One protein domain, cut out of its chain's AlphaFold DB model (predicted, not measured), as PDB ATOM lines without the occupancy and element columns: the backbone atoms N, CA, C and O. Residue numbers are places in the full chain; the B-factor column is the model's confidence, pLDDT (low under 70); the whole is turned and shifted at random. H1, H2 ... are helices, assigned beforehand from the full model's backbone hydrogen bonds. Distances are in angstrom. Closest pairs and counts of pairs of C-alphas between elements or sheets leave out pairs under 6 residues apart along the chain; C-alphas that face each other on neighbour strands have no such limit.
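What this domain is: This is residues 6 to 101 of the 110 residues of an uncharacterized protein of Geobacter sp (UniProt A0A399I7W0). Two long helices, H3 and H5, run side by side in opposite ways and make a rod; the short H1 and H2 pack at the end where H3 begins and H5 ends, and H4 sits towards the far end of H3, at a steep angle to it. H3 makes most of the length, and residues 58 to 63 stick out at its far end. The printed part has 96 residues with five named helices, H1 to H5 in order, and no named strand: all helix. It is loose, with a radius of gyration of the C-alphas of 17.4 A and spans of 55 by 20 by 17 A.

Where its parts are: Find C-alpha 26 at (319.385, 393.180, 457.050); from there H3 runs 46.6 A through residues 26 to 58. H5, residues 77 to 100, is 33.6 A long and ends at C-alpha 100 at (321.888, 377.538, 456.241). Look for H1 at residues 6 to 13, 10.4 A, H2 at 18 to 22, 6.1 A, and H4 at 66 to 75, 14.4 A.

How they stand to each other: Start at Phe 39 and Phe 87, whose C-alphas, 6.3 A apart, are the closest of H3 and H5; the helices touch at a shallow tilt of 26 degrees, opposite ways, H3 with residues 32 to 46 alone. H2 touches H3, closest at C-alphas 20 and 29, 4.8 A. H1 touches H5 at C-alphas 8 and 99, their closest, 4.9 A. H4 only just touches H3, with 3 pairs of C-alphas within 8 A, closest Leu 54 and Val 69, 7.5 A. In H1 to H5 every O i to N i+4 pair is within hydrogen-bond range.

The domain as a whole: C-alphas 24 and 60 are farthest apart, 55.2 A. The printed part has no cut, and no link is long. Look for pLDDT under 70 at residues 7 to 13, 52 to 77 and 101.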
ATOM      1  N   LYS A   6     325.535 381.232 446.552       70.75
ATOM      2  CA  LYS A   6     325.888 382.630 446.214       70.75
ATOM      3  C   LYS A   6     325.991 383.547 447.444       70.75
ATOM      4  O   LYS A   6     326.940 384.316 447.558       70.75
ATOM      5  N   ALA A   7     325.041 383.446 448.376       66.00
ATOM      6  CA  ALA A   7     325.045 384.238 449.608       66.00
ATOM      7  C   ALA A   7     326.167 383.791 450.560       66.00
ATOM      8  O   ALA A   7     326.830 384.629 451.173       66.00
ATOM      9  N   ALA A   8     326.422 382.481 450.631       66.06
ATOM     10  CA  ALA A   8     327.544 381.922 451.376       66.06
ATOM     11  C   ALA A   8     328.889 382.397 450.809       66.06
ATOM     12  O   ALA A   8     329.728 382.848 451.579       66.06
ATOM     13  N   LEU A   9     329.069 382.393 449.480       69.44
ATOM     14  CA  LEU A   9     330.273 382.927 448.840       69.44
ATOM     15  C   LEU A   9     330.444 384.424 449.106       69.44
ATOM     16  O   LEU A   9     331.556 384.844 449.395       69.44
ATOM     17  N   MET A  10     329.377 385.229 449.084       63.47
ATOM     18  CA  MET A  10     329.501 386.650 449.442       63.47
ATOM     19  C   MET A  10     329.911 386.866 450.904       63.47
ATOM     20  O   MET A  10     330.738 387.733 451.179       63.47
ATOM     21  N   SER A  11     329.377 386.070 451.834       65.88
ATOM     22  CA  SER A  11     329.778 386.120 453.249       65.88
ATOM     23  C   SER A  11     331.201 385.577 453.472       65.88
ATOM     24  O   SER A  11     331.912 386.046 454.355       65.88
ATOM     25  N   ALA A  12     331.628 384.602 452.663       66.94
ATOM     26  CA  ALA A  12     332.933 383.956 452.767       66.94
ATOM     27  C   ALA A  12     334.065 384.768 452.121       66.94
ATOM     28  O   ALA A  12     335.135 384.854 452.709       66.94
ATOM     29  N   PHE A  13     333.844 385.359 450.942       64.75
ATOM     30  CA  PHE A  13     334.899 385.984 450.131       64.75
ATOM     31  C   PHE A  13     334.910 387.514 450.140       64.75
ATOM     32  O   PHE A  13     335.958 388.087 449.864       64.75
ATOM     33  N   VAL A  14     333.783 388.184 450.408       71.62
ATOM     34  CA  VAL A  14     333.717 389.655 450.300       71.62
ATOM     35  C   VAL A  14     333.768 390.303 451.675       71.62
ATOM     36  O   VAL A  14     334.692 391.049 451.974       71.62
ATOM     37  N   LEU A  15     332.767 390.032 452.512       72.44
ATOM     38  CA  LEU A  15     332.664 390.581 453.862       72.44
ATOM     39  C   LEU A  15     331.692 389.708 454.668       72.44
ATOM     40  O   LEU A  15     330.545 389.521 454.232       72.44
ATOM     41  N   PRO A  16     332.099 389.202 455.845       73.69
ATOM     42  CA  PRO A  16     331.206 388.434 456.697       73.69
ATOM     43  C   PRO A  16     329.991 389.291 457.079       73.69
ATOM     44  O   PRO A  16     330.128 390.397 457.599       73.69
ATOM     45  N   GLY A  17     328.789 388.797 456.768       72.62
ATOM     46  CA  GLY A  17     327.523 389.517 456.968       72.62
ATOM     47  C   GLY A  17     326.876 390.073 455.696       72.62
ATOM     48  O   GLY A  17     325.654 390.237 455.675       72.62
ATOM     49  N   LEU A  18     327.613 390.254 454.590       75.00
ATOM     50  CA  LEU A  18     327.010 390.681 453.315       75.00
ATOM     51  C   LEU A  18     326.033 389.645 452.749       75.00
ATOM     52  O   LEU A  18     324.988 390.016 452.218       75.00
ATOM     53  N   GLY A  19     326.327 388.351 452.917       75.06
ATOM     54  CA  GLY A  19     325.432 387.273 452.487       75.06
ATOM     55  C   GLY A  19     324.044 387.351 453.133       75.06
ATOM     56  O   GLY A  19     323.037 387.072 452.484       75.06
ATOM     57  N   GLN A  20     323.973 387.805 454.387       76.12
ATOM     58  CA  GLN A  20     322.707 388.010 455.096       76.12
ATOM     59  C   GLN A  20     321.969 389.264 454.604       76.12
ATOM     60  O   GLN A  20     320.749 389.226 454.456       76.12
ATOM     61  N   ILE A  21     322.690 390.348 454.283       75.94
ATOM     62  CA  ILE A  21     322.102 391.566 453.692       75.94
ATOM     63  C   ILE A  21     321.513 391.263 452.312       75.94
ATOM     64  O   ILE A  21     320.371 391.640 452.043       75.94
ATOM     65  N   TYR A  22     322.255 390.538 451.471       73.25
ATOM     66  CA  TYR A  22     321.814 390.123 450.136       73.25
ATOM     67  C   TYR A  22     320.532 389.285 450.191       73.25
ATOM     68  O   TYR A  22     319.652 389.410 449.344       73.25
ATOM     69  N   LYS A  23     320.392 388.466 451.234       71.69
ATOM     70  CA  LYS A  23     319.232 387.600 451.445       71.69
ATOM     71  C   LYS A  23     318.018 388.307 452.074       71.69
ATOM     72  O   LYS A  23     316.979 387.683 452.263       71.69
ATOM     73  N   GLY A  24     318.129 389.596 452.400       71.69
ATOM     74  CA  GLY A  24     317.055 390.387 453.013       71.69
ATOM     75  C   GLY A  24     317.047 390.381 454.546       71.69
ATOM     76  O   GLY A  24     316.325 391.172 455.151       71.69
ATOM     77  N   ASP A  25     317.911 389.594 455.194       77.44
ATOM     78  CA  ASP A  25     318.087 389.558 456.653       77.44
ATOM     79  C   ASP A  25     318.993 390.716 457.127       77.44
ATOM     80  O   ASP A  25     320.033 390.526 457.767       77.44
ATOM     81  N   ARG A  26     318.585 391.958 456.819       76.94
ATOM     82  CA  ARG A  26     319.385 393.180 457.050       76.94
ATOM     83  C   ARG A  26     319.825 393.354 458.502       76.94
ATOM     84  O   ARG A  26     320.941 393.795 458.735       76.94
ATOM     85  N   ARG A  27     318.982 392.996 459.479       80.81
ATOM     86  CA  ARG A  27     319.320 393.134 460.908       80.81
ATOM     87  C   ARG A  27     320.530 392.281 461.285       80.81
ATOM     88  O   ARG A  27     321.469 392.801 461.875       80.81
ATOM     89  N   LYS A  28     320.522 390.997 460.911       78.44
ATOM     90  CA  LYS A  28     321.641 390.086 461.185       78.44
ATOM     91  C   LYS A  28     322.899 390.527 460.438       78.44
ATOM     92  O   LYS A  28     323.964 390.614 461.041       78.44
ATOM     93  N   GLY A  29     322.737 390.893 459.163       79.88
ATOM     94  CA  GLY A  29     323.849 391.325 458.325       79.88
ATOM     95  C   GLY A  29     324.540 392.578 458.857       79.88
ATOM     96  O   GLY A  29     325.763 392.605 458.941       79.88
ATOM     97  N   ILE A  30     323.773 393.582 459.298       83.94
ATOM     98  CA  ILE A  30     324.318 394.796 459.924       83.94
ATOM     99  C   ILE A  30     325.069 394.457 461.218       83.94
ATOM    100  O   ILE A  30     326.179 394.944 461.412       83.94
ATOM    101  N   ILE A  31     324.508 393.598 462.078       87.00
ATOM    102  CA  ILE A  31     325.168 393.174 463.324       87.00
ATOM    103  C   ILE A  31     326.511 392.497 463.025       87.00
ATOM    104  O   ILE A  31     327.519 392.844 463.641       87.00
ATOM    105  N   LEU A  32     326.548 391.577 462.055       84.25
ATOM    106  CA  LEU A  32     327.788 390.917 461.648       84.25
ATOM    107  C   LEU A  32     328.814 391.894 461.077       84.25
ATOM    108  O   LEU A  32     329.974 391.834 461.468       84.25
ATOM    109  N   VAL A  33     328.399 392.815 460.206       84.94
ATOM    110  CA  VAL A  33     329.304 393.818 459.623       84.94
ATOM    111  C   VAL A  33     329.917 394.710 460.709       84.94
ATOM    112  O   VAL A  33     331.114 394.995 460.652       84.94
ATOM    113  N   ILE A  34     329.130 395.118 461.711       88.19
ATOM    114  CA  ILE A  34     329.616 395.905 462.854       88.19
ATOM    115  C   ILE A  34     330.621 395.095 463.678       88.19
ATOM    116  O   ILE A  34     331.706 395.594 463.971       88.19
ATOM    117  N   LEU A  35     330.296 393.843 464.021       86.69
ATOM    118  CA  LEU A  35     331.193 392.967 464.782       86.69
ATOM    119  C   LEU A  35     332.517 392.739 464.046       86.69
ATOM    120  O   LEU A  35     333.583 392.862 464.640       86.69
ATOM    121  N   VAL A  36     332.466 392.465 462.745       85.25
ATOM    122  CA  VAL A  36     333.661 392.281 461.910       85.25
ATOM    123  C   VAL A  36     334.515 393.545 461.878       85.25
ATOM    124  O   VAL A  36     335.728 393.458 462.053       85.25
ATOM    125  N   ASN A  37     333.899 394.721 461.716       87.69
ATOM    126  CA  ASN A  37     334.618 395.995 461.774       87.69
ATOM    127  C   ASN A  37     335.266 396.227 463.140       87.69
ATOM    128  O   ASN A  37     336.404 396.682 463.200       87.69
ATOM    129  N   PHE A  38     334.587 395.874 464.231       89.44
ATOM    130  CA  PHE A  38     335.160 395.964 465.572       89.44
ATOM    131  C   PHE A  38     336.411 395.082 465.716       89.44
ATOM    132  O   PHE A  38     337.444 395.558 466.183       89.44
ATOM    133  N   PHE A  39     336.358 393.829 465.249       85.31
ATOM    134  CA  PHE A  39     337.528 392.945 465.234       85.31
ATOM    135  C   PHE A  39     338.656 393.477 464.337       85.31
ATOM    136  O   PHE A  39     339.815 393.411 464.734       85.31
ATOM    137  N   LEU A  40     338.338 394.040 463.166       86.00
ATOM    138  CA  LEU A  40     339.313 394.675 462.271       86.00
ATOM    139  C   LEU A  40     340.005 395.873 462.926       86.00
ATOM    140  O   LEU A  40     341.226 395.977 462.859       86.00
ATOM    141  N   LEU A  41     339.250 396.754 463.587       89.62
ATOM    142  CA  LEU A  41     339.806 397.901 464.308       89.62
ATOM    143  C   LEU A  41     340.683 397.454 465.478       89.62
ATOM    144  O   LEU A  41     341.769 397.995 465.672       89.62
ATOM    145  N   ALA A  42     340.249 396.442 466.229       86.00
ATOM    146  CA  ALA A  42     341.027 395.889 467.329       86.00
ATOM    147  C   ALA A  42     342.314 395.199 466.830       86.00
ATOM    148  O   ALA A  42     343.377 395.368 467.427       86.00
ATOM    149  N   ALA A  43     342.252 394.483 465.702       81.75
ATOM    150  CA  ALA A  43     343.426 393.907 465.048       81.75
ATOM    151  C   ALA A  43     344.382 394.997 464.539       81.75
ATOM    152  O   ALA A  43     345.585 394.911 464.769       81.75
ATOM    153  N   LEU A  44     343.857 396.048 463.903       86.00
ATOM    154  CA  LEU A  44     344.649 397.184 463.432       86.00
ATOM    155  C   LEU A  44     345.343 397.903 464.594       86.00
ATOM    156  O   LEU A  44     346.527 398.214 464.503       86.00
ATOM    157  N   TRP A  45     344.629 398.120 465.700       85.38
ATOM    158  CA  TRP A  45     345.189 398.696 466.920       85.38
ATOM    159  C   TRP A  45     346.351 397.860 467.461       85.38
ATOM    160  O   TRP A  45     347.415 398.395 467.772       85.38
ATOM    161  N   LEU A  46     346.166 396.540 467.532       80.69
ATOM    162  CA  LEU A  46     347.199 395.610 467.979       80.69
ATOM    163  C   LEU A  46     348.430 395.643 467.058       80.69
ATOM    164  O   LEU A  46     349.560 395.682 467.543       80.69
ATOM    165  N   VAL A  47     348.220 395.675 465.738       79.12
ATOM    166  CA  VAL A  47     349.307 395.792 464.755       79.12
ATOM    167  C   VAL A  47     350.049 397.115 464.921       79.12
ATOM    168  O   VAL A  47     351.274 397.104 464.954       79.12
ATOM    169  N   MET A  48     349.351 398.242 465.087       79.81
ATOM    170  CA  MET A  48     350.001 399.535 465.332       79.81
ATOM    171  C   MET A  48     350.842 399.530 466.614       79.81
ATOM    172  O   MET A  48     351.952 400.058 466.606       79.81
ATOM    173  N   GLN A  49     350.352 398.913 467.698       77.50
ATOM    174  CA  GLN A  49     351.139 398.759 468.925       77.50
ATOM    175  C   GLN A  49     352.395 397.910 468.698       77.50
ATOM    176  O   GLN A  49     353.472 398.297 469.150       77.50
ATOM    177  N   GLY A  50     352.277 396.796 467.970       71.56
ATOM    178  CA  GLY A  50     353.420 395.949 467.621       71.56
ATOM    179  C   GLY A  50     354.445 396.692 466.762       71.56
ATOM    180  O   GLY A  50     355.617 396.770 467.120       71.56
ATOM    181  N   VAL A  51     354.001 397.319 465.670       70.62
ATOM    182  CA  VAL A  51     354.873 398.070 464.752       70.62
ATOM    183  C   VAL A  51     355.586 399.221 465.464       70.62
ATOM    184  O   VAL A  51     356.766 399.437 465.210       70.62
ATOM    185  N   GLY A  52     354.926 399.926 466.390       68.44
ATOM    186  CA  GLY A  52     355.566 400.978 467.185       68.44
ATOM    187  C   GLY A  52     356.758 400.469 468.005       68.44
ATOM    188  O   GLY A  52     357.817 401.094 468.001       68.44
ATOM    189  N   GLN A  53     356.620 399.304 468.644       66.31
ATOM    190  CA  GLN A  53     357.712 398.660 469.388       66.31
ATOM    191  C   GLN A  53     358.840 398.195 468.458       66.31
ATOM    192  O   GLN A  53     360.017 398.363 468.772       66.31
ATOM    193  N   LEU A  54     358.487 397.662 467.288       64.69
ATOM    194  CA  LEU A  54     359.447 397.252 466.264       64.69
ATOM    195  C   LEU A  54     360.244 398.433 465.710       64.69
ATOM    196  O   LEU A  54     361.465 398.350 465.631       64.69
ATOM    197  N   VAL A  55     359.607 399.555 465.375       65.44
ATOM    198  CA  VAL A  55     360.304 400.747 464.859       65.44
ATOM    199  C   VAL A  55     361.280 401.311 465.895       65.44
ATOM    200  O   VAL A  55     362.405 401.662 465.540       65.44
ATOM    201  N   LEU A  56     360.898 401.335 467.175       64.06
ATOM    202  CA  LEU A  56     361.786 401.758 468.265       64.06
ATOM    203  C   LEU A  56     362.969 400.795 468.462       64.06
ATOM    204  O   LEU A  56     364.086 401.249 468.701       64.06
ATOM    205  N   ALA A  57     362.750 399.486 468.314       60.41
ATOM    206  CA  ALA A  57     363.801 398.474 468.426       60.41
ATOM    207  C   ALA A  57     364.756 398.455 467.214       60.41
ATOM    208  O   ALA A  57     365.963 398.273 467.371       60.41
ATOM    209  N   THR A  58     364.238 398.691 466.003       58.47
ATOM    210  CA  THR A  58     365.016 398.650 464.746       58.47
ATOM    211  C   THR A  58     365.768 399.959 464.475       58.47
ATOM    212  O   THR A  58     366.676 399.989 463.647       58.47
ATOM    213  N   GLY A  59     365.442 401.043 465.190       55.72
ATOM    214  CA  GLY A  59     366.160 402.319 465.112       55.72
ATOM    215  C   GLY A  59     367.656 402.223 465.444       55.72
ATOM    216  O   GLY A  59     368.400 403.133 465.091       55.72
ATOM    217  N   ASN A  60     368.107 401.124 466.068       54.72
ATOM    218  CA  ASN A  60     369.512 400.924 466.420       54.72
ATOM    219  C   ASN A  60     370.246 399.873 465.564       54.72
ATOM    220  O   ASN A  60     371.454 400.009 465.390       54.72
ATOM    221  N   HIS A  61     369.569 398.876 464.977       50.66
ATOM    222  CA  HIS A  61     370.206 397.854 464.129       50.66
ATOM    223  C   HIS A  61     369.286 397.439 462.972       50.66
ATOM    224  O   HIS A  61     368.152 397.015 463.174       50.66
ATOM    225  N   GLY A  62     369.780 397.612 461.743       55.28
ATOM    226  CA  GLY A  62     369.018 397.426 460.513       55.28
ATOM    227  C   GLY A  62     368.577 395.982 460.282       55.28
ATOM    228  O   GLY A  62     369.405 395.087 460.145       55.28
ATOM    229  N   GLY A  63     367.264 395.795 460.161       56.75
ATOM    230  CA  GLY A  63     366.642 394.558 459.705       56.75
ATOM    231  C   GLY A  63     365.398 394.234 460.518       56.75
ATOM    232  O   GLY A  63     365.483 393.996 461.717       56.75
ATOM    233  N   ILE A  64     364.236 394.204 459.863       59.38
ATOM    234  CA  ILE A  64     363.034 393.603 460.450       59.38
ATOM    235  C   ILE A  64     363.286 392.094 460.484       59.38
ATOM    236  O   ILE A  64     363.036 391.391 459.503       59.38
ATOM    237  N   ASP A  65     363.853 391.609 461.585       67.44
ATOM    238  CA  ASP A  65     364.071 390.185 461.796       67.44
ATOM    239  C   ASP A  65     362.722 389.525 462.111       67.44
ATOM    240  O   ASP A  65     362.058 389.835 463.108       67.44
ATOM    241  N   ALA A  66     362.289 388.622 461.231       59.56
ATOM    242  CA  ALA A  66     361.039 387.885 461.382       59.56
ATOM    243  C   ALA A  66     360.993 387.083 462.699       59.56
ATOM    244  O   ALA A  66     359.903 386.856 463.233       59.56
ATOM    245  N   GLY A  67     362.153 386.705 463.252       64.19
ATOM    246  CA  GLY A  67     362.267 386.084 464.569       64.19
ATOM    247  C   GLY A  67     361.824 387.017 465.696       64.19
ATOM    248  O   GLY A  67     361.040 386.610 466.549       64.19
ATOM    249  N   HIS A  68     362.217 388.293 465.645       65.00
ATOM    250  CA  HIS A  68     361.840 389.293 466.650       65.00
ATOM    251  C   HIS A  68     360.348 389.644 466.600       65.00
ATOM    252  O   HIS A  68     359.702 389.790 467.638       65.00
ATOM    253  N   VAL A  69     359.768 389.701 465.394       67.12
ATOM    254  CA  VAL A  69     358.313 389.864 465.218       67.12
ATOM    255  C   VAL A  69     357.567 388.684 465.841       67.12
ATOM    256  O   VAL A  69     356.586 388.881 466.558       67.12
ATOM    257  N   MET A  70     358.031 387.455 465.587       63.31
ATOM    258  CA  MET A  70     357.408 386.239 466.113       63.31
ATOM    259  C   MET A  70     357.504 386.166 467.644       63.31
ATOM    260  O   MET A  70     356.534 385.790 468.304       63.31
ATOM    261  N   GLU A  71     358.639 386.562 468.213       67.81
ATOM    262  CA  GLU A  71     358.883 386.562 469.657       67.81
ATOM    263  C   GLU A  71     358.021 387.607 470.387       67.81
ATOM    264  O   GLU A  71     357.373 387.288 471.389       67.81
ATOM    265  N   GLN A  72     357.872 388.810 469.820       64.94
ATOM    266  CA  GLN A  72     356.930 389.817 470.328       64.94
ATOM    267  C   GLN A  72     355.468 389.365 470.199       64.94
ATOM    268  O   GLN A  72     354.667 389.572 471.117       64.94
ATOM    269  N   LEU A  73     355.113 388.677 469.106       63.16
ATOM    270  CA  LEU A  73     353.780 388.089 468.946       63.16
ATOM    271  C   LEU A  73     353.498 387.006 469.995       63.16
ATOM    272  O   LEU A  73     352.343 386.845 470.394       63.16
ATOM    273  N   GLN A  74     354.517 386.256 470.425       65.62
ATOM    274  CA  GLN A  74     354.412 385.229 471.466       65.62
ATOM    275  C   GLN A  74     354.344 385.825 472.878       65.62
ATOM    276  O   GLN A  74     353.561 385.336 473.696       65.62
ATOM    277  N   GLN A  75     355.077 386.904 473.159       63.41
ATOM    278  CA  GLN A  75     355.051 387.572 474.467       63.41
ATOM    279  C   GLN A  75     353.772 388.393 474.718       63.41
ATOM    280  O   GLN A  75     353.351 388.529 475.866       63.41
ATOM    281  N   HIS A  76     353.090 388.887 473.678       60.91
ATOM    282  CA  HIS A  76     351.798 389.596 473.793       60.91
ATOM    283  C   HIS A  76     350.561 388.720 473.475       60.91
ATOM    284  O   HIS A  76     349.437 389.211 473.345       60.91
ATOM    285  N   SER A  77     350.738 387.398 473.357       64.62
ATOM    286  CA  SER A  77     349.863 386.545 472.537       64.62
ATOM    287  C   SER A  77     348.489 386.098 473.057       64.62
ATOM    288  O   SER A  77     347.728 385.620 472.216       64.62
ATOM    289  N   PRO A  78     348.083 386.154 474.344       75.56
ATOM    290  CA  PRO A  78     346.770 385.610 474.702       75.56
ATOM    291  C   PRO A  78     345.636 386.448 474.100       75.56
ATOM    292  O   PRO A  78     344.671 385.895 473.578       75.56
ATOM    293  N   LEU A  79     345.786 387.773 474.089       78.00
ATOM    294  CA  LEU A  79     344.778 388.695 473.566       78.00
ATOM    295  C   LEU A  79     344.749 388.673 472.032       78.00
ATOM    296  O   LEU A  79     343.675 388.594 471.444       78.00
ATOM    297  N   ALA A  80     345.919 388.626 471.387       75.38
ATOM    298  CA  ALA A  80     346.041 388.454 469.939       75.38
ATOM    299  C   ALA A  80     345.415 387.135 469.458       75.38
ATOM    300  O   ALA A  80     344.635 387.125 468.506       75.38
ATOM    301  N   ARG A  81     345.707 386.023 470.150       81.12
ATOM    302  CA  ARG A  81     345.117 384.709 469.857       81.12
ATOM    303  C   ARG A  81     343.615 384.704 470.093       81.12
ATOM    304  O   ARG A  81     342.898 384.155 469.268       81.12
ATOM    305  N   LEU A  82     343.134 385.320 471.174       85.00
ATOM    306  CA  LEU A  82     341.703 385.420 471.464       85.00
ATOM    307  C   LEU A  82     340.972 386.246 470.401       85.00
ATOM    308  O   LEU A  82     339.896 385.859 469.955       85.00
ATOM    309  N   LEU A  83     341.566 387.358 469.971       83.81
ATOM    310  CA  LEU A  83     341.016 388.231 468.941       83.81
ATOM    311  C   LEU A  83     340.973 387.514 467.588       83.81
ATOM    312  O   LEU A  83     339.940 387.521 466.923       83.81
ATOM    313  N   LEU A  84     342.053 386.821 467.222       83.62
ATOM    314  CA  LEU A  84     342.119 386.036 465.993       83.62
ATOM    315  C   LEU A  84     341.141 384.851 466.021       83.62
ATOM    316  O   LEU A  84     340.398 384.644 465.064       83.62
ATOM    317  N   ALA A  85     341.084 384.109 467.130       86.69
ATOM    318  CA  ALA A  85     340.142 383.008 467.313       86.69
ATOM    319  C   ALA A  85     338.689 383.501 467.280       86.69
ATOM    320  O   ALA A  85     337.853 382.903 466.607       86.69
ATOM    321  N   GLY A  86     338.390 384.619 467.946       86.94
ATOM    322  CA  GLY A  86     337.074 385.255 467.931       86.94
ATOM    323  C   GLY A  86     336.665 385.704 466.531       86.94
ATOM    324  O   GLY A  86     335.543 385.430 466.106       86.94
ATOM    325  N   PHE A  87     337.592 386.306 465.783       86.25
ATOM    326  CA  PHE A  87     337.378 386.687 464.391       86.25
ATOM    327  C   PHE A  87     337.071 385.469 463.510       86.25
ATOM    328  O   PHE A  87     336.072 385.474 462.794       86.25
ATOM    329  N   PHE A  88     337.866 384.399 463.601       87.25
ATOM    330  CA  PHE A  88     337.624 383.170 462.838       87.25
ATOM    331  C   PHE A  88     336.304 382.492 463.217       87.25
ATOM    332  O   PHE A  88     335.561 382.073 462.329       87.25
ATOM    333  N   CYS A  89     335.963 382.425 464.505       88.75
ATOM    334  CA  CYS A  89     334.675 381.900 464.964       88.75
ATOM    335  C   CYS A  89     333.503 382.714 464.402       88.75
ATOM    336  O   CYS A  89     332.547 382.138 463.879       88.75
ATOM    337  N   LEU A  90     333.589 384.045 464.468       85.00
ATOM    338  CA  LEU A  90     332.574 384.942 463.920       85.00
ATOM    339  C   LEU A  90     332.455 384.788 462.399       85.00
ATOM    340  O   LEU A  90     331.351 384.787 461.857       85.00
ATOM    341  N   TRP A  91     333.584 384.622 461.714       84.62
ATOM    342  CA  TRP A  91     333.625 384.454 460.269       84.62
ATOM    343  C   TRP A  91     333.005 383.126 459.831       84.62
ATOM    344  O   TRP A  91     332.118 383.120 458.980       84.62
ATOM    345  N   ILE A  92     333.382 382.010 460.462       86.38
ATOM    346  CA  ILE A  92     332.772 380.699 460.196       86.38
ATOM    347  C   ILE A  92     331.271 380.755 460.492       86.38
ATOM    348  O   ILE A  92     330.472 380.309 459.669       86.38
ATOM    349  N   TYR A  93     330.871 381.361 461.613       85.88
ATOM    350  CA  TYR A  93     329.460 381.565 461.940       85.88
ATOM    351  C   TYR A  93     328.726 382.359 460.848       85.88
ATOM    352  O   TYR A  93     327.651 381.948 460.413       85.88
ATOM    353  N   ALA A  94     329.311 383.448 460.349       81.38
ATOM    354  CA  ALA A  94     328.741 384.261 459.275       81.38
ATOM    355  C   ALA A  94     328.577 383.490 457.958       81.38
ATOM    356  O   ALA A  94     327.616 383.722 457.215       81.38
ATOM    357  N   VAL A  95     329.510 382.588 457.649       81.50
ATOM    358  CA  VAL A  95     329.446 381.721 456.465       81.50
ATOM    359  C   VAL A  95     328.367 380.654 456.640       81.50
ATOM    360  O   VAL A  95     327.541 380.470 455.746       81.50
ATOM    361  N   VAL A  96     328.329 379.992 457.799       83.06
ATOM    362  CA  VAL A  96     327.349 378.943 458.112       83.06
ATOM    363  C   VAL A  96     325.931 379.510 458.184       83.06
ATOM    364  O   VAL A  96     325.026 378.929 457.587       83.06
ATOM    365  N   ASP A  97     325.717 380.656 458.837       80.88
ATOM    366  CA  ASP A  97     324.398 381.302 458.876       80.88
ATOM    367  C   ASP A  97     323.970 381.727 457.461       80.88
ATOM    368  O   ASP A  97     322.855 381.411 457.054       80.88
ATOM    369  N   ALA A  98     324.860 382.305 456.643       77.44
ATOM    370  CA  ALA A  98     324.533 382.623 455.248       77.44
ATOM    371  C   ALA A  98     324.211 381.374 454.397       77.44
ATOM    372  O   ALA A  98     323.345 381.437 453.519       77.44
ATOM    373  N   ALA A  99     324.868 380.239 454.660       75.25
ATOM    374  CA  ALA A  99     324.645 378.979 453.951       75.25
ATOM    375  C   ALA A  99     323.339 378.277 454.361       75.25
ATOM    376  O   ALA A  99     322.626 377.755 453.497       75.25
ATOM    377  N   LEU A 100     323.024 378.265 455.661       73.75
ATOM    378  CA  LEU A 100     321.888 377.538 456.241       73.75
ATOM    379  C   LEU A 100     320.612 378.371 456.358       73.75
ATOM    380  O   LEU A 100     319.532 377.801 456.542       73.75
ATOM    381  N   ALA A 101     320.692 379.700 456.268       63.06
ATOM    382  CA  ALA A 101     319.514 380.528 456.456       63.06
ATOM    383  C   ALA A 101     318.443 380.197 455.398       63.06
ATOM    384  O   ALA A 101     318.665 380.237 454.187       63.06
TER     385      ALA A 101